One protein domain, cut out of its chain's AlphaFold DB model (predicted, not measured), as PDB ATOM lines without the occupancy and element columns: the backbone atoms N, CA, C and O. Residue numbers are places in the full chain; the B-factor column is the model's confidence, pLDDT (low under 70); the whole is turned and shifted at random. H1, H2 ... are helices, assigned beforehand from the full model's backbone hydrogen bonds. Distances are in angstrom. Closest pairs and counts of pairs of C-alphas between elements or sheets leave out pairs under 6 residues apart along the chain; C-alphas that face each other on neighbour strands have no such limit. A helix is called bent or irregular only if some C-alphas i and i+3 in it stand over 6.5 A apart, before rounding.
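AT A GLANCE: This is residues 322 to 327, 342 to 430, 444 to 501 and 508 to 538 of the 559 residues of an uncharacterized protein of Ascobolus immersus RN42 (UniProt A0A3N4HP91). Three helices, H1, H2 and H3, run side by side and alternate in direction, with H2 between the other two; H8 packs along H3, H7 packs on H1 and H3, and H5 crosses H2. H6 touches no helix and makes one end of the long axis, while the loop before H8, with Lys 511, makes the other end; the short H4 lies far from the middle, next to the first residues of H2. The printed part has 184 residues, with eight named helices, H1 to H8 in chain order, and no named strand: all helix. It is compact, with a radius of gyration of the C-alphas of 18.4 A, yet elongated, spanning 61 by 37 by 31 A.

HOW THE PARTS SIT: Start at residues 322 to 323, which pair antiparallel with residues 343 to 344. Next come H1, residues 347 to 363, and H2, residues 369 to 385, a helical hairpin at a shallow tilt of 21 degrees, its closest C-alphas, Ala 354 and Ala 378, 4.2 A apart. H2 is the hub, touching four helices. Its residues 372 to 379 alone touch H3, residues 390 to 402, in a second helical hairpin; the C-alphas of Leu 372 and Ala 400 come closest, at 5.2 A. H4, residues 404 to 411, only just touches H2, with 3 pairs of C-alphas within 8 A, the closest those of Pro 369 and Val 407, 6.3 A apart. H5, residues 421 to 429, touches H2 at a steep tilt of 45 degrees, with the C-alphas of Ala 380 and Gly 422 closest, at 4.4 A. H6, residues 454 to 473, is close to H1 but not clearly touching, with the C-alphas of Thr 347 and Val 471 closest, at 7.9 A. H7, residues 485 to 497, touches H1, with the C-alphas of Ala 362 and Ile 489 closest, at 5.4 A, and H3, with those of Asp 392 and Thr 486 closest, at 6.1 A. H8, residues 515 to 538, touches H3 with residues 521 to 532 alone, opposite ways at 17 degrees, a shallow tilt; the C-alphas of Ile 395 and Leu 525 are closest, at 7.2 A. Every O i to N i+4 pair is within hydrogen-bond range in H1, H2, H3, H5 and H7, but 2 of 4 in H4, 14 of 16 in H6 and 19 of 20 in H8.

IN THESE COORDINATES: Find C-alpha 347 at (361.141, 349.982, 436.538), where H1 begins its 24.2 A; H2 measures 24.4 A. H6 runs 29.5 A from C-alpha 454 at (345.827, 331.101, 427.291). H8, 31.8 A, ends at C-alpha 538, (366.736, 334.381, 462.243). H4 and H6 are irregular: C-alphas 406 and 409 are 7.0 A apart, and C-alphas 455 and 458 are 7.1 A apart.

THE WHOLE: The farthest C-alphas, those of Ala 455 and Lys 511, are 62.6 A apart. Residues 328 to 341, 431 to 443 and 502 to 507 are not printed; the C-alpha gaps across these cuts are 13.2 A, 12.1 A and 14.7 A. The link from H6 to H7 is long, 11 residues. The mean pLDDT of the printed part is 77.9, with 50 residues under 70, among them residues 508 to 538.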
ATOM      1  N   ILE A 322     358.133 348.741 429.209       84.88
ATOM      2  CA  ILE A 322     358.982 347.616 428.818       84.88
ATOM      3  C   ILE A 322     358.067 346.502 428.316       84.88
ATOM      4  O   ILE A 322     357.129 346.096 429.006       84.88
ATOM      5  N   THR A 323     358.330 346.024 427.104       84.25
ATOM      6  CA  THR A 323     357.606 344.904 426.497       84.25
ATOM      7  C   THR A 323     358.276 343.595 426.897       84.25
ATOM      8  O   THR A 323     359.472 343.428 426.678       84.25
ATOM      9  N   ILE A 324     357.511 342.665 427.468       79.56
ATOM     10  CA  ILE A 324     358.013 341.347 427.867       79.56
ATOM     11  C   ILE A 324     357.933 340.389 426.676       79.56
ATOM     12  O   ILE A 324     356.843 340.092 426.183       79.56
ATOM     13  N   THR A 325     359.082 339.889 426.226       76.62
ATOM     14  CA  THR A 325     359.194 338.890 425.154       76.62
ATOM     15  C   THR A 325     359.359 337.484 425.739       76.62
ATOM     16  O   THR A 325     360.070 337.285 426.722       76.62
ATOM     17  N   VAL A 326     358.684 336.495 425.147       70.06
ATOM     18  CA  VAL A 326     358.623 335.112 425.666       70.06
ATOM     19  C   VAL A 326     359.860 334.275 425.308       70.06
ATOM     20  O   VAL A 326     360.122 333.272 425.965       70.06
ATOM     21  N   ASP A 327     360.672 334.714 424.344       64.25
ATOM     22  CA  ASP A 327     361.761 333.908 423.768       64.25
ATOM     23  C   ASP A 327     363.170 334.244 424.304       64.25
ATOM     24  O   ASP A 327     364.179 333.943 423.672       64.25
ATOM     25  N   PRO A 342     352.677 341.502 426.776       78.81
ATOM     26  CA  PRO A 342     352.431 342.238 428.002       78.81
ATOM     27  C   PRO A 342     353.464 343.339 428.162       78.81
ATOM     28  O   PRO A 342     354.665 343.131 427.972       78.81
ATOM     29  N   THR A 343     352.979 344.507 428.555       82.38
ATOM     30  CA  THR A 343     353.834 345.619 428.929       82.38
ATOM     31  C   THR A 343     353.796 345.826 430.430       82.38
ATOM     32  O   THR A 343     352.769 345.650 431.095       82.38
ATOM     33  N   ILE A 344     354.944 346.206 430.961       84.56
ATOM     34  CA  ILE A 344     355.112 346.667 432.332       84.56
ATOM     35  C   ILE A 344     355.640 348.100 432.300       84.56
ATOM     36  O   ILE A 344     356.158 348.577 431.284       84.56
ATOM     37  N   HIS A 345     355.492 348.802 433.413       86.62
ATOM     38  CA  HIS A 345     356.050 350.139 433.547       86.62
ATOM     39  C   HIS A 345     357.582 350.089 433.539       86.62
ATOM     40  O   HIS A 345     358.184 349.091 433.934       86.62
ATOM     41  N   ASN A 346     358.221 351.178 433.102       90.56
ATOM     42  CA  ASN A 346     359.668 351.305 433.242       90.56
ATOM     43  C   ASN A 346     360.056 351.249 434.727       90.56
ATOM     44  O   ASN A 346     359.747 352.169 435.486       90.56
ATOM     45  N   THR A 347     360.765 350.206 435.136       89.19
ATOM     46  CA  THR A 347     361.141 349.982 436.538       89.19
ATOM     47  C   THR A 347     361.994 351.080 437.123       89.19
ATOM     48  O   THR A 347     361.723 351.493 438.245       89.19
ATOM     49  N   LYS A 348     362.985 351.600 436.393       90.31
ATOM     50  CA  LYS A 348     363.828 352.701 436.877       90.31
ATOM     51  C   LYS A 348     362.981 353.918 437.238       90.31
ATOM     52  O   LYS A 348     363.052 354.428 438.355       90.31
ATOM     53  N   HIS A 349     362.106 354.346 436.329       94.12
ATOM     54  CA  HIS A 349     361.213 355.470 436.604       94.12
ATOM     55  C   HIS A 349     360.173 355.150 437.691       94.12
ATOM     56  O   HIS A 349     359.936 356.000 438.543       94.12
ATOM     57  N   SER A 350     359.605 353.942 437.740       93.94
ATOM     58  CA  SER A 350     358.704 353.542 438.833       93.94
ATOM     59  C   SER A 350     359.410 353.494 440.195       93.94
ATOM     60  O   SER A 350     358.808 353.869 441.199       93.94
ATOM     61  N   THR A 351     360.688 353.109 440.241       93.31
ATOM     62  CA  THR A 351     361.505 353.118 441.466       93.31
ATOM     63  C   THR A 351     361.699 354.541 441.968       93.31
ATOM     64  O   THR A 351     361.345 354.850 443.104       93.31
ATOM     65  N   TYR A 352     362.151 355.441 441.091       95.19
ATOM     66  CA  TYR A 352     362.277 356.856 441.423       95.19
ATOM     67  C   TYR A 352     360.948 357.471 441.851       95.19
ATOM     68  O   TYR A 352     360.909 358.197 442.841       95.19
ATOM     69  N   ALA A 353     359.850 357.152 441.161       96.50
ATOM     70  CA  ALA A 353     358.527 357.624 441.542       96.50
ATOM     71  C   ALA A 353     358.171 357.198 442.974       96.50
ATOM     72  O   ALA A 353     357.798 358.040 443.790       96.50
ATOM     73  N   ALA A 354     358.348 355.914 443.292       95.88
ATOM     74  CA  ALA A 354     358.071 355.361 444.611       95.88
ATOM     75  C   ALA A 354     358.923 356.022 445.710       95.88
ATOM     76  O   ALA A 354     358.378 356.490 446.712       95.88
ATOM     77  N   ILE A 355     360.236 356.151 445.485       95.62
ATOM     78  CA  ILE A 355     361.173 356.808 446.411       95.62
ATOM     79  C   ILE A 355     360.789 358.274 446.626       95.62
ATOM     80  O   ILE A 355     360.731 358.738 447.763       95.62
ATOM     81  N   PHE A 356     360.517 359.028 445.559       97.69
ATOM     82  CA  PHE A 356     360.190 360.446 445.684       97.69
ATOM     83  C   PHE A 356     358.843 360.674 446.370       97.69
ATOM     84  O   PHE A 356     358.742 361.568 447.206       97.69
ATOM     85  N   TYR A 357     357.829 359.850 446.112       97.94
ATOM     86  CA  TYR A 357     356.578 359.938 446.864       97.94
ATOM     87  C   TYR A 357     356.748 359.561 448.343       97.94
ATOM     88  O   TYR A 357     356.187 360.241 449.201       97.94
ATOM     89  N   ALA A 358     357.571 358.560 448.666       96.19
ATOM     90  CA  ALA A 358     357.904 358.228 450.050       96.19
ATOM     91  C   ALA A 358     358.622 359.394 450.760       96.19
ATOM     92  O   ALA A 358     358.218 359.803 451.848       96.19
ATOM     93  N   ARG A 359     359.614 360.018 450.106       96.31
ATOM     94  CA  ARG A 359     360.271 361.237 450.611       96.31
ATOM     95  C   ARG A 359     359.285 362.385 450.806       96.31
ATOM     96  O   ARG A 359     359.319 363.058 451.828       96.31
ATOM     97  N   SER A 360     358.379 362.597 449.854       96.69
ATOM     98  CA  SER A 360     357.331 363.612 449.983       96.69
ATOM     99  C   SER A 360     356.470 363.383 451.229       96.69
ATOM    100  O   SER A 360     356.304 364.294 452.042       96.69
ATOM    101  N   ALA A 361     355.995 362.151 451.436       95.12
ATOM    102  CA  ALA A 361     355.227 361.786 452.621       95.12
ATOM    103  C   ALA A 361     356.014 361.988 453.929       95.12
ATOM    104  O   ALA A 361     355.424 362.348 454.948       95.12
ATOM    105  N   ALA A 362     357.334 361.786 453.908       92.50
ATOM    106  CA  ALA A 362     358.200 362.019 455.061       92.50
ATOM    107  C   ALA A 362     358.366 363.512 455.403       92.50
ATOM    108  O   ALA A 362     358.564 363.851 456.571       92.50
ATOM    109  N   TRP A 363     358.270 364.399 454.407       93.38
ATOM    110  CA  TRP A 363     358.411 365.852 454.564       93.38
ATOM    111  C   TRP A 363     357.089 366.593 454.805       93.38
ATOM    112  O   TRP A 363     357.105 367.698 455.350       93.38
ATOM    113  N   HIS A 364     355.948 366.019 454.417       93.19
ATOM    114  CA  HIS A 364     354.638 366.582 454.738       93.19
ATOM    115  C   HIS A 364     354.314 366.476 456.239       93.19
ATOM    116  O   HIS A 364     354.720 365.533 456.920       93.19
ATOM    117  N   ALA A 365     353.535 367.440 456.742       89.88
ATOM    118  CA  ALA A 365     352.972 367.392 458.089       89.88
ATOM    119  C   ALA A 365     352.003 366.207 458.249       89.88
ATOM    120  O   ALA A 365     351.401 365.754 457.271       89.88
ATOM    121  N   ALA A 366     351.825 365.710 459.477       84.50
ATOM    122  CA  ALA A 366     350.964 364.549 459.721       84.50
ATOM    123  C   ALA A 366     349.500 364.772 459.347       84.50
ATOM    124  O   ALA A 366     348.856 363.859 458.839       84.50
ATOM    125  N   ASP A 367     349.006 365.979 459.584       87.25
ATOM    126  CA  ASP A 367     347.646 366.423 459.307       87.25
ATOM    127  C   ASP A 367     347.497 367.022 457.894       87.25
ATOM    128  O   ASP A 367     346.541 367.750 457.623       87.25
ATOM    129  N   GLU A 368     348.428 366.734 456.978       90.50
ATOM    130  CA  GLU A 368     348.330 367.124 455.571       90.50
ATOM    131  C   GLU A 368     347.731 365.986 454.719       90.50
ATOM    132  O   GLU A 368     348.340 364.918 454.614       90.50
ATOM    133  N   PRO A 369     346.597 366.185 454.019       91.19
ATOM    134  CA  PRO A 369     346.033 365.175 453.116       91.19
ATOM    135  C   PRO A 369     347.003 364.717 452.022       91.19
ATOM    136  O   PRO A 369     347.022 363.547 451.636       91.19
ATOM    137  N   GLU A 370     347.847 365.624 451.534       93.00
ATOM    138  CA  GLU A 370     348.860 365.339 450.527       93.00
ATOM    139  C   GLU A 370     349.927 364.354 451.014       93.00
ATOM    140  O   GLU A 370     350.489 363.638 450.185       93.00
ATOM    141  N   ARG A 371     350.134 364.213 452.333       93.75
ATOM    142  CA  ARG A 371     350.948 363.132 452.905       93.75
ATOM    143  C   ARG A 371     350.364 361.768 452.560       93.75
ATOM    144  O   ARG A 371     351.074 360.893 452.068       93.75
ATOM    145  N   LEU A 372     349.063 361.590 452.796       93.12
ATOM    146  CA  LEU A 372     348.369 360.331 452.521       93.12
ATOM    147  C   LEU A 372     348.310 360.058 451.022       93.12
ATOM    148  O   LEU A 372     348.517 358.930 450.584       93.12
ATOM    149  N   ASN A 373     348.067 361.104 450.233       93.88
ATOM    150  CA  ASN A 373     348.104 361.031 448.778       93.88
ATOM    151  C   ASN A 373     349.475 360.531 448.287       93.88
ATOM    152  O   ASN A 373     349.547 359.602 447.486       93.88
ATOM    153  N   ALA A 374     350.563 361.093 448.825       95.69
ATOM    154  CA  ALA A 374     351.924 360.674 448.515       95.69
ATOM    155  C   ALA A 374     352.184 359.212 448.919       95.69
ATOM    156  O   ALA A 374     352.688 358.458 448.094       95.69
ATOM    157  N   LEU A 375     351.762 358.763 450.109       95.75
ATOM    158  CA  LEU A 375     351.874 357.348 450.505       95.75
ATOM    159  C   LEU A 375     351.149 356.420 449.521       95.75
ATOM    160  O   LEU A 375     351.717 355.430 449.061       95.75
ATOM    161  N   TRP A 376     349.920 356.758 449.124       95.81
ATOM    162  CA  TRP A 376     349.182 355.945 448.159       95.81
ATOM    163  C   TRP A 376     349.818 355.946 446.764       95.81
ATOM    164  O   TRP A 376     349.778 354.920 446.086       95.81
ATOM    165  N   TYR A 377     350.408 357.054 446.313       96.50
ATOM    166  CA  TYR A 377     351.163 357.066 445.059       96.50
ATOM    167  C   TYR A 377     352.486 356.298 445.154       96.50
ATOM    168  O   TYR A 377     352.856 355.637 444.185       96.50
ATOM    169  N   ALA A 378     353.159 356.315 446.308       96.31
ATOM    170  CA  ALA A 378     354.334 355.484 446.556       96.31
ATOM    171  C   ALA A 378     353.975 353.995 446.446       96.31
ATOM    172  O   ALA A 378     354.629 353.257 445.711       96.31
ATOM    173  N   ILE A 379     352.862 353.587 447.071       95.06
ATOM    174  CA  ILE A 379     352.300 352.234 446.953       95.06
ATOM    175  C   ILE A 379     351.974 351.897 445.494       95.06
ATOM    176  O   ILE A 379     352.347 350.831 445.011       95.06
ATOM    177  N   ALA A 380     351.307 352.798 444.767       94.19
ATOM    178  CA  ALA A 380     350.973 352.579 443.360       94.19
ATOM    179  C   ALA A 380     352.226 352.339 442.502       94.19
ATOM    180  O   ALA A 380     352.281 351.367 441.749       94.19
ATOM    181  N   ALA A 381     353.234 353.203 442.643       94.50
ATOM    182  CA  ALA A 381     354.488 353.116 441.905       94.50
ATOM    183  C   ALA A 381     355.277 351.846 442.263       94.50
ATOM    184  O   ALA A 381     355.802 351.180 441.371       94.50
ATOM    185  N   MET A 382     355.299 351.467 443.542       93.12
ATOM    186  CA  MET A 382     355.920 350.233 444.025       93.12
ATOM    187  C   MET A 382     355.246 348.982 443.445       93.12
ATOM    188  O   MET A 382     355.926 348.111 442.909       93.12
ATOM    189  N   ILE A 383     353.911 348.920 443.460       91.50
ATOM    190  CA  ILE A 383     353.154 347.813 442.854       91.50
ATOM    191  C   ILE A 383     353.430 347.715 441.345       91.50
ATOM    192  O   ILE A 383     353.600 346.619 440.809       91.50
ATOM    193  N   GLN A 384     353.468 348.852 440.643       89.94
ATOM    194  CA  GLN A 384     353.760 348.895 439.205       89.94
ATOM    195  C   GLN A 384     355.195 348.470 438.879       89.94
ATOM    196  O   GLN A 384     355.422 347.862 437.835       89.94
ATOM    197  N   ARG A 385     356.146 348.779 439.765       89.38
ATOM    198  CA  ARG A 385     357.552 348.380 439.654       89.38
ATOM    199  C   ARG A 385     357.748 346.874 439.846       89.38
ATOM    200  O   ARG A 385     358.530 346.282 439.112       89.38
ATOM    201  N   GLY A 386     357.082 346.275 440.839       84.38
ATOM    202  CA  GLY A 386     357.415 344.929 441.325       84.38
ATOM    203  C   GLY A 386     358.731 344.883 442.115       84.38
ATOM    204  O   GLY A 386     359.379 345.914 442.321       84.38
ATOM    205  N   GLY A 387     359.120 343.699 442.595       81.00
ATOM    206  CA  GLY A 387     360.407 343.454 443.262       81.00
ATOM    207  C   GLY A 387     360.575 344.180 444.602       81.00
ATOM    208  O   GLY A 387     361.609 344.806 444.836       81.00
ATOM    209  N   TYR A 388     359.550 344.160 445.454       83.50
ATOM    210  CA  TYR A 388     359.538 344.797 446.778       83.50
ATOM    211  C   TYR A 388     359.118 343.805 447.867       83.50
ATOM    212  O   TYR A 388     358.565 342.740 447.573       83.50
ATOM    213  N   PHE A 389     359.384 344.165 449.125       80.56
ATOM    214  CA  PHE A 389     358.977 343.375 450.283       80.56
ATOM    215  C   PHE A 389     357.495 343.581 450.599       80.56
ATOM    216  O   PHE A 389     357.023 344.714 450.698       80.56
ATOM    217  N   PHE A 390     356.769 342.485 450.818       83.06
ATOM    218  CA  PHE A 390     355.360 342.549 451.207       83.06
ATOM    219  C   PHE A 390     355.145 343.292 452.539       83.06
ATOM    220  O   PHE A 390     354.188 344.050 452.666       83.06
ATOM    221  N   SER A 391     356.071 343.149 453.492       81.38
ATOM    222  CA  SER A 391     356.058 343.887 454.761       81.38
ATOM    223  C   SER A 391     356.117 345.402 454.565       81.38
ATOM    224  O   SER A 391     355.319 346.138 455.136       81.38
ATOM    225  N   ASP A 392     357.006 345.877 453.687       84.38
ATOM    226  CA  ASP A 392     357.130 347.299 453.345       84.38
ATOM    227  C   ASP A 392     355.820 347.844 452.747       84.38
ATOM    228  O   ASP A 392     355.383 348.949 453.064       84.38
ATOM    229  N   PHE A 393     355.132 347.033 451.939       89.56
ATOM    230  CA  PHE A 393     353.805 347.364 451.423       89.56
ATOM    231  C   PHE A 393     352.729 347.445 452.506       89.56
ATOM    232  O   PHE A 393     351.961 348.412 452.510       89.56
ATOM    233  N   GLU A 394     352.664 346.469 453.410       88.00
ATOM    234  CA  GLU A 394     351.693 346.471 454.505       88.00
ATOM    235  C   GLU A 394     351.909 347.666 455.441       88.00
ATOM    236  O   GLU A 394     350.941 348.366 455.739       88.00
ATOM    237  N   ILE A 395     353.163 347.981 455.787       86.56
ATOM    238  CA  ILE A 395     353.530 349.148 456.603       86.56
ATOM    239  C   ILE A 395     353.049 350.448 455.948       86.56
ATOM    240  O   ILE A 395     352.330 351.230 456.570       86.56
ATOM    241  N   LEU A 396     353.378 350.689 454.675       90.12
ATOM    242  CA  LEU A 396     352.948 351.916 453.991       90.12
ATOM    243  C   LEU A 396     351.427 352.017 453.876       90.12
ATOM    244  O   LEU A 396     350.862 353.109 453.989       90.12
ATOM    245  N   LYS A 397     350.759 350.890 453.612       92.00
ATOM    246  CA  LYS A 397     349.299 350.823 453.523       92.00
ATOM    247  C   LYS A 397     348.677 351.166 454.872       92.00
ATOM    248  O   LYS A 397     347.747 351.971 454.914       92.00
ATOM    249  N   ASP A 398     349.199 350.601 455.954       88.94
ATOM    250  CA  ASP A 398     348.750 350.875 457.312       88.94
ATOM    251  C   ASP A 398     348.974 352.347 457.694       88.94
ATOM    252  O   ASP A 398     348.027 353.020 458.104       88.94
ATOM    253  N   MET A 399     350.156 352.905 457.406       88.88
ATOM    254  CA  MET A 399     350.437 354.341 457.552       88.88
ATOM    255  C   MET A 399     349.410 355.207 456.812       88.88
ATOM    256  O   MET A 399     348.912 356.195 457.355       88.88
ATOM    257  N   ALA A 400     349.074 354.851 455.569       91.00
ATOM    258  CA  ALA A 400     348.131 355.607 454.753       91.00
ATOM    259  C   ALA A 400     346.680 355.501 455.259       91.00
ATOM    260  O   ALA A 400     345.909 356.453 455.113       91.00
ATOM    261  N   ILE A 401     346.300 354.362 455.852       89.81
ATOM    262  CA  ILE A 401     344.976 354.130 456.444       89.81
ATOM    263  C   ILE A 401     344.866 354.834 457.799       89.81
ATOM    264  O   ILE A 401     343.992 355.687 457.963       89.81
ATOM    265  N   LYS A 402     345.758 354.533 458.751       87.81
ATOM    266  CA  LYS A 402     345.769 355.140 460.094       87.81
ATOM    267  C   LYS A 402     345.953 356.653 460.020       87.81
ATOM    268  O   LYS A 402     345.312 357.389 460.770       87.81
ATOM    269  N   GLY A 403     346.728 357.123 459.042       85.81
ATOM    270  CA  GLY A 403     346.950 358.538 458.765       85.81
ATOM    271  C   GLY A 403     345.668 359.356 458.558       85.81
ATOM    272  O   GLY A 403     345.645 360.547 458.860       85.81
ATOM    273  N   THR A 404     344.571 358.727 458.113       85.75
ATOM    274  CA  THR A 404     343.271 359.402 457.940       85.75
ATOM    275  C   THR A 404     342.714 359.977 459.240       85.75
ATOM    276  O   THR A 404     342.025 360.995 459.203       85.75
ATOM    277  N   THR A 405     343.045 359.390 460.393       84.81
ATOM    278  CA  THR A 405     342.573 359.868 461.700       84.81
ATOM    279  C   THR A 405     343.045 361.297 461.987       84.81
ATOM    280  O   THR A 405     342.240 362.112 462.435       84.81
ATOM    281  N   TYR A 406     344.274 361.648 461.599       80.50
ATOM    282  CA  TYR A 406     344.868 362.973 461.832       80.50
ATOM    283  C   TYR A 406     344.342 364.071 460.897       80.50
ATOM    284  O   TYR A 406     344.358 365.245 461.253       80.50
ATOM    285  N   VAL A 407     343.855 363.709 459.708       80.69
ATOM    286  CA  VAL A 407     343.299 364.659 458.720       80.69
ATOM    287  C   VAL A 407     341.776 364.751 458.764       80.69
ATOM    288  O   VAL A 407     341.203 365.760 458.346       80.69
ATOM    289  N   SER A 408     341.102 363.705 459.251       77.38
ATOM    290  CA  SER A 408     339.647 363.557 459.135       77.38
ATOM    291  C   SER A 408     338.858 364.688 459.789       77.38
ATOM    292  O   SER A 408     337.797 365.048 459.279       77.38
ATOM    293  N   GLU A 409     339.392 365.289 460.855       79.69
ATOM    294  CA  GLU A 409     338.735 366.384 461.565       79.69
ATOM    295  C   GLU A 409     338.483 367.606 460.663       79.69
ATOM    296  O   GLU A 409     337.412 368.212 460.725       79.69
ATOM    297  N   PHE A 410     339.433 367.952 459.788       78.25
ATOM    298  CA  PHE A 410     339.357 369.172 458.970       78.25
ATOM    299  C   PHE A 410     339.035 368.898 457.509       78.25
ATOM    300  O   PHE A 410     338.331 369.683 456.873       78.25
ATOM    301  N   TYR A 411     339.530 367.783 456.979       78.50
ATOM    302  CA  TYR A 411     339.446 367.457 455.556       78.50
ATOM    303  C   TYR A 411     338.421 366.360 455.253       78.50
ATOM    304  O   TYR A 411     338.180 366.047 454.088       78.50
ATOM    305  N   GLY A 412     337.794 365.794 456.289       81.25
ATOM    306  CA  GLY A 412     336.858 364.682 456.176       81.25
ATOM    307  C   GLY A 412     337.554 363.331 455.985       81.25
ATOM    308  O   GLY A 412     338.704 363.236 455.556       81.25
ATOM    309  N   ALA A 413     336.828 362.252 456.286       79.56
ATOM    310  CA  ALA A 413     337.343 360.882 456.185       79.56
ATOM    311  C   ALA A 413     337.741 360.476 454.748       79.56
ATOM    312  O   ALA A 413     338.600 359.620 454.561       79.56
ATOM    313  N   ASN A 414     337.165 361.131 453.734       81.62
ATOM    314  CA  ASN A 414     337.393 360.843 452.314       81.62
ATOM    315  C   ASN A 414     338.365 361.828 451.641       81.62
ATOM    316  O   ASN A 414     338.297 362.023 450.429       81.62
ATOM    317  N   CYS A 415     339.260 362.462 452.406       82.44
ATOM    318  CA  CYS A 415     340.244 363.406 451.862       82.44
ATOM    319  C   CYS A 415     341.143 362.784 450.772       82.44
ATOM    320  O   CYS A 415     341.546 363.479 449.841       82.44
ATOM    321  N   VAL A 416     341.389 361.468 450.843       86.31
ATOM    322  CA  VAL A 416     341.878 360.667 449.716       86.31
ATOM    323  C   VAL A 416     340.715 359.837 449.165       86.31
ATOM    324  O   VAL A 416     340.214 358.956 449.875       86.31
ATOM    325  N   PRO A 417     340.301 360.057 447.911       87.06
ATOM    326  CA  PRO A 417     339.116 359.420 447.352       87.06
ATOM    327  C   PRO A 417     339.289 357.906 447.200       87.06
ATOM    328  O   PRO A 417     340.394 357.397 447.026       87.06
ATOM    329  N   GLU A 418     338.188 357.161 447.233       89.06
ATOM    330  CA  GLU A 418     338.203 355.693 447.162       89.06
ATOM    331  C   GLU A 418     338.693 355.150 445.815       89.06
ATOM    332  O   GLU A 418     339.293 354.076 445.751       89.06
ATOM    333  N   GLN A 419     338.491 355.926 444.750       87.81
ATOM    334  CA  GLN A 419     338.990 355.679 443.401       87.81
ATOM    335  C   GLN A 419     340.470 356.045 443.213       87.81
ATOM    336  O   GLN A 419     340.979 355.966 442.096       87.81
ATOM    337  N   HIS A 420     341.169 356.467 444.272       90.88
ATOM    338  CA  HIS A 420     342.588 356.788 444.189       90.88
ATOM    339  C   HIS A 420     343.394 355.586 443.673       90.88
ATOM    340  O   HIS A 420     343.217 354.461 444.151       90.88
ATOM    341  N   LEU A 421     344.311 355.824 442.728       85.38
ATOM    342  CA  LEU A 421     345.056 354.769 442.030       85.38
ATOM    343  C   LEU A 421     345.743 353.804 443.008       85.38
ATOM    344  O   LEU A 421     345.599 352.594 442.873       85.38
ATOM    345  N   GLY A 422     346.418 354.329 444.034       86.62
ATOM    346  CA  GLY A 422     347.071 353.510 445.061       86.62
ATOM    347  C   GLY A 422     346.119 352.605 445.841       86.62
ATOM    348  O   GLY A 422     346.427 351.431 446.034       86.62
ATOM    349  N   LYS A 423     344.934 353.106 446.222       91.31
ATOM    350  CA  LYS A 423     343.907 352.305 446.910       91.31
ATOM    351  C   LYS A 423     343.390 351.197 445.995       91.31
ATOM    352  O   LYS A 423     343.259 350.049 446.417       91.31
ATOM    353  N   HIS A 424     343.122 351.535 444.735       88.94
ATOM    354  CA  HIS A 424     342.629 350.581 443.747       88.94
ATOM    355  C   HIS A 424     343.647 349.468 443.465       88.94
ATOM    356  O   HIS A 424     343.302 348.288 443.533       88.94
ATOM    357  N   LEU A 425     344.909 349.830 443.205       86.31
ATOM    358  CA  LEU A 425     345.981 348.865 442.958       86.31
ATOM    359  C   LEU A 425     346.266 348.006 444.192       86.31
ATOM    360  O   LEU A 425     346.395 346.797 444.047       86.31
ATOM    361  N   SER A 426     346.281 348.594 445.392       88.12
ATOM    362  CA  SER A 426     346.463 347.865 446.654       88.12
ATOM    363  C   SER A 426     345.399 346.776 446.846       88.12
ATOM    364  O   SER A 426     345.746 345.626 447.098       88.12
ATOM    365  N   ARG A 427     344.110 347.081 446.620       88.50
ATOM    366  CA  ARG A 427     343.022 346.082 446.698       88.50
ATOM    367  C   ARG A 427     343.148 344.979 445.655       88.50
ATOM    368  O   ARG A 427     342.891 343.824 445.964       88.50
ATOM    369  N   LYS A 428     343.516 345.338 444.420       84.50
ATOM    370  CA  LYS A 428     343.718 344.362 443.340       84.50
ATOM    371  C   LYS A 428     344.911 343.449 443.634       84.50
ATOM    372  O   LYS A 428     344.868 342.273 443.293       84.50
ATOM    373  N   HIS A 429     345.960 344.001 444.240       78.56
ATOM    374  CA  HIS A 429     347.167 343.269 444.606       78.56
ATOM    375  C   HIS A 429     346.916 342.305 445.776       78.56
ATOM    376  O   HIS A 429     347.367 341.167 445.735       78.56
ATOM    377  N   LEU A 430     346.100 342.716 446.753       70.62
ATOM    378  CA  LEU A 430     345.624 341.904 447.881       70.62
ATOM    379  C   LEU A 430     344.516 340.899 447.505       70.62
ATOM    380  O   LEU A 430     343.602 340.652 448.291       70.62
ATOM    381  N   LEU A 444     352.750 344.407 438.413       72.25
ATOM    382  CA  LEU A 444     351.504 344.355 437.651       72.25
ATOM    383  C   LEU A 444     351.786 344.549 436.156       72.25
ATOM    384  O   LEU A 444     352.068 345.657 435.703       72.25
ATOM    385  N   ALA A 445     351.642 343.476 435.382       68.88
ATOM    386  CA  ALA A 445     351.635 343.548 433.927       68.88
ATOM    387  C   ALA A 445     350.263 343.988 433.402       68.88
ATOM    388  O   ALA A 445     349.219 343.452 433.791       68.88
ATOM    389  N   ALA A 446     350.259 344.950 432.481       62.78
ATOM    390  CA  ALA A 446     349.060 345.331 431.754       62.78
ATOM    391  C   ALA A 446     348.802 344.299 430.645       62.78
ATOM    392  O   ALA A 446     349.275 344.431 429.518       62.78
ATOM    393  N   MET A 447     348.040 343.252 430.966       62.50
ATOM    394  CA  MET A 447     347.533 342.300 429.976       62.50
ATOM    395  C   MET A 447     346.114 342.686 429.564       62.50
ATOM    396  O   MET A 447     345.218 342.790 430.401       62.50
ATOM    397  N   LYS A 448     345.876 342.868 428.261       62.41
ATOM    398  CA  LYS A 448     344.505 342.868 427.736       62.41
ATOM    399  C   LYS A 448     344.043 341.416 427.665       62.41
ATOM    400  O   LYS A 448     344.347 340.733 426.692       62.41
ATOM    401  N   GLU A 449     343.321 340.963 428.689       58.19
ATOM    402  CA  GLU A 449     342.852 339.572 428.842       58.19
ATOM    403  C   GLU A 449     342.175 339.011 427.580       58.19
ATOM    404  O   GLU A 449     342.353 337.844 427.256       58.19
ATOM    405  N   ALA A 450     341.476 339.853 426.813       56.03
ATOM    406  CA  ALA A 450     340.802 339.458 425.575       56.03
ATOM    407  C   ALA A 450     341.741 338.987 424.442       56.03
ATOM    408  O   ALA A 450     341.262 338.400 423.475       56.03
ATOM    409  N   ASN A 451     343.050 339.242 424.542       63.22
ATOM    410  CA  ASN A 451     343.999 339.039 423.445       63.22
ATOM    411  C   ASN A 451     345.191 338.138 423.801       63.22
ATOM    412  O   ASN A 451     346.037 337.899 422.941       63.22
ATOM    413  N   VAL A 452     345.298 337.654 425.041       67.44
ATOM    414  CA  VAL A 452     346.399 336.765 425.429       67.44
ATOM    415  C   VAL A 452     345.986 335.331 425.140       67.44
ATOM    416  O   VAL A 452     344.999 334.845 425.687       67.44
ATOM    417  N   ASN A 453     346.750 334.635 424.297       75.94
ATOM    418  CA  ASN A 453     346.575 333.200 424.111       75.94
ATOM    419  C   ASN A 453     346.748 332.500 425.476       75.94
ATOM    420  O   ASN A 453     347.844 332.585 426.042       75.94
ATOM    421  N   PRO A 454     345.729 331.792 426.006       79.00
ATOM    422  CA  PRO A 454     345.827 331.101 427.291       79.00
ATOM    423  C   PRO A 454     347.034 330.156 427.384       79.00
ATOM    424  O   PRO A 454     347.610 330.002 428.457       79.00
ATOM    425  N   ALA A 455     347.473 329.586 426.255       80.50
ATOM    426  CA  ALA A 455     348.651 328.722 426.184       80.50
ATOM    427  C   ALA A 455     349.980 329.452 426.471       80.50
ATOM    428  O   ALA A 455     350.963 328.810 426.833       80.50
ATOM    429  N   ASN A 456     350.020 330.780 426.328       79.25
ATOM    430  CA  ASN A 456     351.213 331.598 426.559       79.25
ATOM    431  C   ASN A 456     351.238 332.245 427.952       79.25
ATOM    432  O   ASN A 456     352.275 332.777 428.340       79.25
ATOM    433  N   VAL A 457     350.142 332.196 428.720       80.94
ATOM    434  CA  VAL A 457     350.042 332.847 430.042       80.94
ATOM    435  C   VAL A 457     351.152 332.384 430.982       80.94
ATOM    436  O   VAL A 457     351.786 333.212 431.631       80.94
ATOM    437  N   GLU A 458     351.425 331.081 431.030       82.44
ATOM    438  CA  GLU A 458     352.454 330.540 431.922       82.44
ATOM    439  C   GLU A 458     353.863 330.966 431.502       82.44
ATOM    440  O   GLU A 458     354.678 331.334 432.343       82.44
ATOM    441  N   LYS A 459     354.115 331.050 430.191       83.25
ATOM    442  CA  LYS A 459     355.386 331.561 429.668       83.25
ATOM    443  C   LYS A 459     355.588 333.042 429.999       83.25
ATOM    444  O   LYS A 459     356.689 333.457 430.345       83.25
ATOM    445  N   TYR A 460     354.522 333.841 429.931       80.81
ATOM    446  CA  TYR A 460     354.572 335.245 430.339       80.81
ATOM    447  C   TYR A 460     354.817 335.401 431.841       80.81
ATOM    448  O   TYR A 460     355.573 336.287 432.227       80.81
ATOM    449  N   LYS A 461     354.232 334.546 432.692       82.44
ATOM    450  CA  LYS A 461     354.544 334.536 434.131       82.44
ATOM    451  C   LYS A 461     356.004 334.188 434.390       82.44
ATOM    452  O   LYS A 461     356.637 334.875 435.180       82.44
ATOM    453  N   GLU A 462     356.547 333.179 433.713       84.00
ATOM    454  CA  GLU A 462     357.962 332.815 433.841       84.00
ATOM    455  C   GLU A 462     358.877 333.973 433.409       84.00
ATOM    456  O   GLU A 462     359.831 334.311 434.109       84.00
ATOM    457  N   ALA A 463     358.561 334.638 432.292       82.94
ATOM    458  CA  ALA A 463     359.307 335.806 431.824       82.94
ATOM    459  C   ALA A 463     359.216 336.992 432.805       82.94
ATOM    460  O   ALA A 463     360.220 337.648 433.079       82.94
ATOM    461  N   LEU A 464     358.033 337.246 433.378       81.75
ATOM    462  CA  LEU A 464     357.831 338.260 434.418       81.75
ATOM    463  C   LEU A 464     358.562 337.916 435.720       81.75
ATOM    464  O   LEU A 464     359.063 338.816 436.393       81.75
ATOM    465  N   TRP A 465     358.641 336.635 436.077       82.69
ATOM    466  CA  TRP A 465     359.388 336.185 437.245       82.69
ATOM    467  C   TRP A 465     360.884 336.428 437.062       82.69
ATOM    468  O   TRP A 465     361.475 337.109 437.891       82.69
ATOM    469  N   LYS A 466     361.465 336.014 435.925       83.25
ATOM    470  CA  LYS A 466     362.870 336.307 435.579       83.25
ATOM    471  C   LYS A 466     363.162 337.803 435.604       83.25
ATOM    472  O   LYS A 466     364.184 338.243 436.114       83.25
ATOM    473  N   TYR A 467     362.237 338.602 435.084       79.75
ATOM    474  CA  TYR A 467     362.339 340.052 435.162       79.75
ATOM    475  C   TYR A 467     362.338 340.560 436.613       79.75
ATOM    476  O   TYR A 467     363.121 341.436 436.970       79.75
ATOM    477  N   THR A 468     361.475 340.002 437.464       79.31
ATOM    478  CA  THR A 468     361.418 340.340 438.892       79.31
ATOM    479  C   THR A 468     362.709 339.939 439.602       79.31
ATOM    480  O   THR A 468     363.220 340.726 440.390       79.31
ATOM    481  N   GLU A 469     363.274 338.770 439.291       80.25
ATOM    482  CA  GLU A 469     364.591 338.336 439.776       80.25
ATOM    483  C   GLU A 469     365.675 339.345 439.392       80.25
ATOM    484  O   GLU A 469     366.361 339.847 440.275       80.25
ATOM    485  N   MET A 470     365.728 339.777 438.127       80.50
ATOM    486  CA  MET A 470     366.678 340.807 437.683       80.50
ATOM    487  C   MET A 470     366.528 342.133 438.445       80.50
ATOM    488  O   MET A 470     367.530 342.762 438.793       80.50
ATOM    489  N   VAL A 471     365.287 342.565 438.718       79.12
ATOM    490  CA  VAL A 471     365.007 343.758 439.537       79.12
ATOM    491  C   VAL A 471     365.532 343.567 440.961       79.12
ATOM    492  O   VAL A 471     366.167 344.475 441.493       79.12
ATOM    493  N   MET A 472     365.273 342.407 441.573       77.81
ATOM    494  CA  MET A 472     365.667 342.096 442.951       77.81
ATOM    495  C   MET A 472     367.180 341.960 443.120       77.81
ATOM    496  O   MET A 472     367.724 342.434 444.113       77.81
ATOM    497  N   GLU A 473     367.854 341.339 442.154       79.44
ATOM    498  CA  GLU A 473     369.302 341.118 442.162       79.44
ATOM    499  C   GLU A 473     370.092 342.402 441.866       79.44
ATOM    500  O   GLU A 473     371.300 342.453 442.093       79.44
ATOM    501  N   GLY A 474     369.428 343.454 441.369       76.50
ATOM    502  CA  GLY A 474     370.079 344.721 441.030       76.50
ATOM    503  C   GLY A 474     371.118 344.572 439.915       76.50
ATOM    504  O   GLY A 474     372.138 345.261 439.896       76.50
ATOM    505  N   HIS A 475     370.910 343.625 438.997       60.47
ATOM    506  CA  HIS A 475     371.869 343.360 437.933       60.47
ATOM    507  C   HIS A 475     371.881 344.498 436.908       60.47
ATOM    508  O   HIS A 475     370.942 344.619 436.131       60.47
ATOM    509  N   LYS A 476     373.009 345.226 436.825       56.72
ATOM    510  CA  LYS A 476     373.316 346.399 435.961       56.72
ATOM    511  C   LYS A 476     372.969 347.743 436.613       56.72
ATOM    512  O   LYS A 476     372.046 347.831 437.407       56.72
ATOM    513  N   GLU A 477     373.661 348.807 436.187       59.25
ATOM    514  CA  GLU A 477     373.496 350.216 436.626       59.25
ATOM    515  C   GLU A 477     372.052 350.769 436.541       59.25
ATOM    516  O   GLU A 477     371.775 351.890 436.969       59.25
ATOM    517  N   GLU A 478     371.119 350.013 435.961       55.44
ATOM    518  CA  GLU A 478     369.728 350.399 435.738       55.44
ATOM    519  C   GLU A 478     368.735 349.812 436.759       55.44
ATOM    520  O   GLU A 478     367.595 350.280 436.800       55.44
ATOM    521  N   TRP A 479     369.135 348.831 437.583       59.22
ATOM    522  CA  TRP A 479     368.235 348.070 438.465       59.22
ATOM    523  C   TRP A 479     368.645 348.225 439.934       59.22
ATOM    524  O   TRP A 479     369.752 347.872 440.319       59.22
ATOM    525  N   GLU A 480     367.753 348.763 440.770       65.88
ATOM    526  CA  GLU A 480     368.090 349.237 442.128       65.88
ATOM    527  C   GLU A 480     367.851 348.207 443.259       65.88
ATOM    528  O   GLU A 480     367.673 348.592 444.413       65.88
ATOM    529  N   GLY A 481     367.841 346.902 442.968       79.56
ATOM    530  CA  GLY A 481     367.680 345.849 443.984       79.56
ATOM    531  C   GLY A 481     366.290 345.823 444.639       79.56
ATOM    532  O   GLY A 481     365.305 346.289 444.067       79.56
ATOM    533  N   LEU A 482     366.165 345.268 445.847       80.31
ATOM    534  CA  LEU A 482     364.903 345.295 446.600       80.31
ATOM    535  C   LEU A 482     364.586 346.705 447.114       80.31
ATOM    536  O   LEU A 482     365.403 347.351 447.766       80.31
ATOM    537  N   LEU A 483     363.362 347.168 446.852       81.25
ATOM    538  CA  LEU A 483     362.903 348.475 447.311       81.25
ATOM    539  C   LEU A 483     362.434 348.397 448.772       81.25
ATOM    540  O   LEU A 483     361.566 347.587 449.094       81.25
ATOM    541  N   SER A 484     362.990 349.260 449.629       86.56
ATOM    542  CA  SER A 484     362.527 349.484 451.006       86.56
ATOM    543  C   SER A 484     362.196 350.961 451.207       86.56
ATOM    544  O   SER A 484     363.053 351.790 451.519       86.56
ATOM    545  N   LEU A 485     360.936 351.313 450.984       89.62
ATOM    546  CA  LEU A 485     360.428 352.674 451.122       89.62
ATOM    547  C   LEU A 485     360.295 353.094 452.586       89.62
ATOM    548  O   LEU A 485     360.475 354.275 452.884       89.62
ATOM    549  N   THR A 486     360.054 352.160 453.507       87.25
ATOM    550  CA  THR A 486     360.090 352.445 454.949       87.25
ATOM    551  C   THR A 486     361.478 352.936 455.353       87.25
ATOM    552  O   THR A 486     361.592 353.959 456.024       87.25
ATOM    553  N   ALA A 487     362.553 352.305 454.860       85.94
ATOM    554  CA  ALA A 487     363.915 352.778 455.107       85.94
ATOM    555  C   ALA A 487     364.161 354.182 454.529       85.94
ATOM    556  O   ALA A 487     364.819 355.002 455.170       85.94
ATOM    557  N   VAL A 488     363.592 354.493 453.355       89.88
ATOM    558  CA  VAL A 488     363.644 355.846 452.772       89.88
ATOM    559  C   VAL A 488     362.974 356.866 453.695       89.88
ATOM    560  O   VAL A 488     363.581 357.894 453.989       89.88
ATOM    561  N   ILE A 489     361.759 356.586 454.180       88.94
ATOM    562  CA  ILE A 489     361.026 357.476 455.096       88.94
ATOM    563  C   ILE A 489     361.818 357.688 456.390       88.94
ATOM    564  O   ILE A 489     362.043 358.830 456.789       88.94
ATOM    565  N   MET A 490     362.306 356.604 456.999       85.12
ATOM    566  CA  MET A 490     363.095 356.665 458.231       85.12
ATOM    567  C   MET A 490     364.383 357.470 458.049       85.12
ATOM    568  O   MET A 490     364.758 358.239 458.929       85.12
ATOM    569  N   ASN A 491     365.058 357.333 456.906       86.00
ATOM    570  CA  ASN A 491     366.264 358.102 456.620       86.00
ATOM    571  C   ASN A 491     365.975 359.605 456.489       86.00
ATOM    572  O   ASN A 491     366.715 360.416 457.033       86.00
ATOM    573  N   GLU A 492     364.891 359.996 455.811       88.00
ATOM    574  CA  GLU A 492     364.498 361.411 455.733       88.00
ATOM    575  C   GLU A 492     364.159 361.989 457.112       88.00
ATOM    576  O   GLU A 492     364.492 363.137 457.399       88.00
ATOM    577  N   TRP A 493     363.531 361.204 457.990       84.56
ATOM    578  CA  TRP A 493     363.257 361.630 459.363       84.56
ATOM    579  C   TRP A 493     364.524 361.769 460.198       84.56
ATOM    580  O   TRP A 493     364.687 362.789 460.862       84.56
ATOM    581  N   LYS A 494     365.460 360.822 460.099       81.31
ATOM    582  CA  LYS A 494     366.776 360.944 460.739       81.31
ATOM    583  C   LYS A 494     367.515 362.194 460.280       81.31
ATOM    584  O   LYS A 494     367.986 362.957 461.105       81.31
ATOM    585  N   LEU A 495     367.525 362.488 458.980       81.62
ATOM    586  CA  LEU A 495     368.158 363.706 458.454       81.62
ATOM    587  C   LEU A 495     367.515 365.008 458.961       81.62
ATOM    588  O   LEU A 495     368.146 366.064 458.919       81.62
ATOM    589  N   ARG A 496     366.257 364.953 459.404       78.50
ATOM    590  CA  ARG A 496     365.549 366.087 460.008       78.50
ATOM    591  C   ARG A 496     365.865 366.247 461.495       78.50
ATOM    592  O   ARG A 496     365.951 367.376 461.975       78.50
ATOM    593  N   THR A 497     366.044 365.138 462.208       72.06
ATOM    594  CA  THR A 497     366.289 365.119 463.656       72.06
ATOM    595  C   THR A 497     367.769 365.113 464.025       72.06
ATOM    596  O   THR A 497     368.128 365.505 465.130       72.06
ATOM    597  N   GLU A 498     368.662 364.711 463.130       67.81
ATOM    598  CA  GLU A 498     370.094 364.747 463.386       67.81
ATOM    599  C   GLU A 498     370.620 366.185 463.246       67.81
ATOM    600  O   GLU A 498     370.276 366.900 462.296       67.81
ATOM    601  N   PRO A 499     371.465 366.652 464.183       58.19
ATOM    602  CA  PRO A 499     372.058 367.975 464.097       58.19
ATOM    603  C   PRO A 499     372.997 368.008 462.891       58.19
ATOM    604  O   PRO A 499     374.124 367.529 462.937       58.19
ATOM    605  N   SER A 500     372.542 368.608 461.793       54.66
ATOM    606  CA  SER A 500     373.288 368.668 460.527       54.66
ATOM    607  C   SER A 500     374.591 369.489 460.596       54.66
ATOM    608  O   SER A 500     375.317 369.584 459.608       54.66
ATOM    609  N   THR A 501     374.912 370.091 461.749       44.31
ATOM    610  CA  THR A 501     376.144 370.858 462.003       44.31
ATOM    611  C   THR A 501     376.645 370.662 463.447       44.31
ATOM    612  O   THR A 501     375.840 370.411 464.341       44.31
ATOM    613  N   ASP A 508     363.621 370.027 467.456       57.81
ATOM    614  CA  ASP A 508     363.125 369.648 468.786       57.81
ATOM    615  C   ASP A 508     361.657 369.226 468.647       57.81
ATOM    616  O   ASP A 508     360.727 369.995 468.903       57.81
ATOM    617  N   MET A 509     361.466 368.012 468.126       50.97
ATOM    618  CA  MET A 509     360.178 367.450 467.724       50.97
ATOM    619  C   MET A 509     359.192 367.364 468.902       50.97
ATOM    620  O   MET A 509     357.980 367.423 468.679       50.97
ATOM    621  N   GLU A 510     359.695 367.320 470.145       49.03
ATOM    622  CA  GLU A 510     358.892 367.397 471.376       49.03
ATOM    623  C   GLU A 510     358.161 368.741 471.498       49.03
ATOM    624  O   GLU A 510     357.001 368.782 471.903       49.03
ATOM    625  N   LYS A 511     358.780 369.854 471.084       50.28
ATOM    626  CA  LYS A 511     358.162 371.193 471.155       50.28
ATOM    627  C   LYS A 511     357.247 371.529 469.983       50.28
ATOM    628  O   LYS A 511     356.525 372.525 470.039       50.28
ATOM    629  N   VAL A 512     357.273 370.732 468.920       48.81
ATOM    630  CA  VAL A 512     356.473 370.968 467.711       48.81
ATOM    631  C   VAL A 512     355.102 370.269 467.796       48.81
ATOM    632  O   VAL A 512     354.255 370.450 466.932       48.81
ATOM    633  N   GLY A 513     354.822 369.488 468.850       46.91
ATOM    634  CA  GLY A 513     353.599 368.667 468.918       46.91
ATOM    635  C   GLY A 513     353.567 367.565 467.849       46.91
ATOM    636  O   GLY A 513     352.533 366.947 467.610       46.91
ATOM    637  N   PHE A 514     354.712 367.340 467.200       47.91
ATOM    638  CA  PHE A 514     354.949 366.328 466.180       47.91
ATOM    639  C   PHE A 514     355.153 364.958 466.845       47.91
ATOM    640  O   PHE A 514     354.784 363.943 466.271       47.91
ATOM    641  N   LEU A 515     355.689 364.923 468.073       45.09
ATOM    642  CA  LEU A 515     356.084 363.675 468.719       45.09
ATOM    643  C   LEU A 515     354.907 362.765 469.082       45.09
ATOM    644  O   LEU A 515     354.993 361.597 468.772       45.09
ATOM    645  N   ASP A 516     353.798 363.232 469.658       48.41
ATOM    646  CA  ASP A 516     352.765 362.294 470.153       48.41
ATOM    647  C   ASP A 516     352.096 361.501 469.015       48.41
ATOM    648  O   ASP A 516     351.911 360.292 469.092       48.41
ATOM    649  N   VAL A 517     351.807 362.177 467.901       47.00
ATOM    650  CA  VAL A 517     351.218 361.556 466.706       47.00
ATOM    651  C   VAL A 517     352.209 360.630 466.005       47.00
ATOM    652  O   VAL A 517     351.824 359.564 465.528       47.00
ATOM    653  N   TYR A 518     353.474 361.041 465.897       52.31
ATOM    654  CA  TYR A 518     354.479 360.255 465.189       52.31
ATOM    655  C   TYR A 518     355.058 359.140 466.036       52.31
ATOM    656  O   TYR A 518     355.307 358.095 465.471       52.31
ATOM    657  N   LYS A 519     355.217 359.324 467.344       55.25
ATOM    658  CA  LYS A 519     355.751 358.334 468.276       55.25
ATOM    659  C   LYS A 519     354.779 357.180 468.472       55.25
ATOM    660  O   LYS A 519     355.218 356.048 468.453       55.25
ATOM    661  N   ASP A 520     353.470 357.424 468.518       55.91
ATOM    662  CA  ASP A 520     352.493 356.326 468.554       55.91
ATOM    663  C   ASP A 520     352.536 355.479 467.267       55.91
ATOM    664  O   ASP A 520     352.451 354.249 467.311       55.91
ATOM    665  N   ILE A 521     352.699 356.127 466.105       50.69
ATOM    666  CA  ILE A 521     352.862 355.438 464.816       50.69
ATOM    667  C   ILE A 521     354.237 354.761 464.732       50.69
ATOM    668  O   ILE A 521     354.322 353.632 464.277       50.69
ATOM    669  N   GLU A 522     355.303 355.435 465.154       54.28
ATOM    670  CA  GLU A 522     356.695 354.984 465.104       54.28
ATOM    671  C   GLU A 522     356.934 353.833 466.072       54.28
ATOM    672  O   GLU A 522     357.475 352.828 465.641       54.28
ATOM    673  N   ASP A 523     356.480 353.913 467.320       56.75
ATOM    674  CA  ASP A 523     356.609 352.844 468.312       56.75
ATOM    675  C   ASP A 523     355.854 351.597 467.830       56.75
ATOM    676  O   ASP A 523     356.432 350.515 467.775       56.75
ATOM    677  N   THR A 524     354.613 351.754 467.347       54.53
ATOM    678  CA  THR A 524     353.834 350.629 466.794       54.53
ATOM    679  C   THR A 524     354.507 350.026 465.552       54.53
ATOM    680  O   THR A 524     354.670 348.811 465.461       54.53
ATOM    681  N   LEU A 525     354.936 350.859 464.597       49.78
ATOM    682  CA  LEU A 525     355.567 350.394 463.356       49.78
ATOM    683  C   LEU A 525     356.961 349.813 463.587       49.78
ATOM    684  O   LEU A 525     357.340 348.870 462.901       49.78
ATOM    685  N   MET A 526     357.737 350.361 464.519       51.84
ATOM    686  CA  MET A 526     359.068 349.864 464.856       51.84
ATOM    687  C   MET A 526     358.980 348.554 465.626       51.84
ATOM    688  O   MET A 526     359.795 347.675 465.367       51.84
ATOM    689  N   GLU A 527     358.001 348.382 466.516       62.00
ATOM    690  CA  GLU A 527     357.739 347.096 467.168       62.00
ATOM    691  C   GLU A 527     357.345 346.020 466.144       62.00
ATOM    692  O   GLU A 527     357.929 344.932 466.141       62.00
ATOM    693  N   GLU A 528     356.424 346.331 465.225       55.12
ATOM    694  CA  GLU A 528     356.000 345.423 464.151       55.12
ATOM    695  C   GLU A 528     357.154 345.105 463.181       55.12
ATOM    696  O   GLU A 528     357.441 343.938 462.902       55.12
ATOM    697  N   TRP A 529     357.896 346.122 462.732       54.50
ATOM    698  CA  TRP A 529     359.033 345.963 461.822       54.50
ATOM    699  C   TRP A 529     360.197 345.204 462.466       54.50
ATOM    700  O   TRP A 529     360.766 344.308 461.842       54.50
ATOM    701  N   GLN A 530     360.563 345.506 463.717       55.69
ATOM    702  CA  GLN A 530     361.618 344.776 464.431       55.69
ATOM    703  C   GLN A 530     361.225 343.317 464.674       55.69
ATOM    704  O   GLN A 530     362.090 342.438 464.617       55.69
ATOM    705  N   ALA A 531     359.941 343.039 464.912       62.97
ATOM    706  CA  ALA A 531     359.443 341.675 465.019       62.97
ATOM    707  C   ALA A 531     359.577 340.919 463.686       62.97
ATOM    708  O   ALA A 531     360.097 339.801 463.675       62.97
ATOM    709  N   GLU A 532     359.184 341.526 462.563       53.00
ATOM    710  CA  GLU A 532     359.274 340.904 461.235       53.00
ATOM    711  C   GLU A 532     360.718 340.743 460.743       53.00
ATOM    712  O   GLU A 532     361.129 339.647 460.349       53.00
ATOM    713  N   VAL A 533     361.537 341.795 460.823       50.28
ATOM    714  CA  VAL A 533     362.962 341.732 460.461       50.28
ATOM    715  C   VAL A 533     363.708 340.779 461.388       50.28
ATOM    716  O   VAL A 533     364.538 340.000 460.926       50.28
ATOM    717  N   GLY A 534     363.385 340.767 462.682       57.25
ATOM    718  CA  GLY A 534     363.956 339.830 463.645       57.25
ATOM    719  C   GLY A 534     363.628 338.368 463.330       57.25
ATOM    720  O   GLY A 534     364.477 337.499 463.536       57.25
ATOM    721  N   GLN A 535     362.435 338.073 462.806       55.34
ATOM    722  CA  GLN A 535     362.083 336.736 462.312       55.34
ATOM    723  C   GLN A 535     362.835 336.389 461.022       55.34
ATOM    724  O   GLN A 535     363.315 335.265 460.875       55.34
ATOM    725  N   TRP A 536     363.003 337.356 460.118       49.78
ATOM    726  CA  TRP A 536     363.690 337.145 458.846       49.78
ATOM    727  C   TRP A 536     365.201 336.947 459.005       49.78
ATOM    728  O   TRP A 536     365.758 336.014 458.437       49.78
ATOM    729  N   VAL A 537     365.865 337.752 459.843       49.75
ATOM    730  CA  VAL A 537     367.292 337.590 460.174       49.75
ATOM    731  C   VAL A 537     367.549 336.210 460.783       49.75
ATOM    732  O   VAL A 537     368.503 335.542 460.395       49.75
ATOM    733  N   LYS A 538     366.655 335.731 461.658       52.47
ATOM    734  CA  LYS A 538     366.736 334.381 462.243       52.47
ATOM    735  C   LYS A 538     366.477 333.259 461.230       52.47
ATOM    736  O   LYS A 538     366.970 332.155 461.424       52.47
TER     737      LYS A 538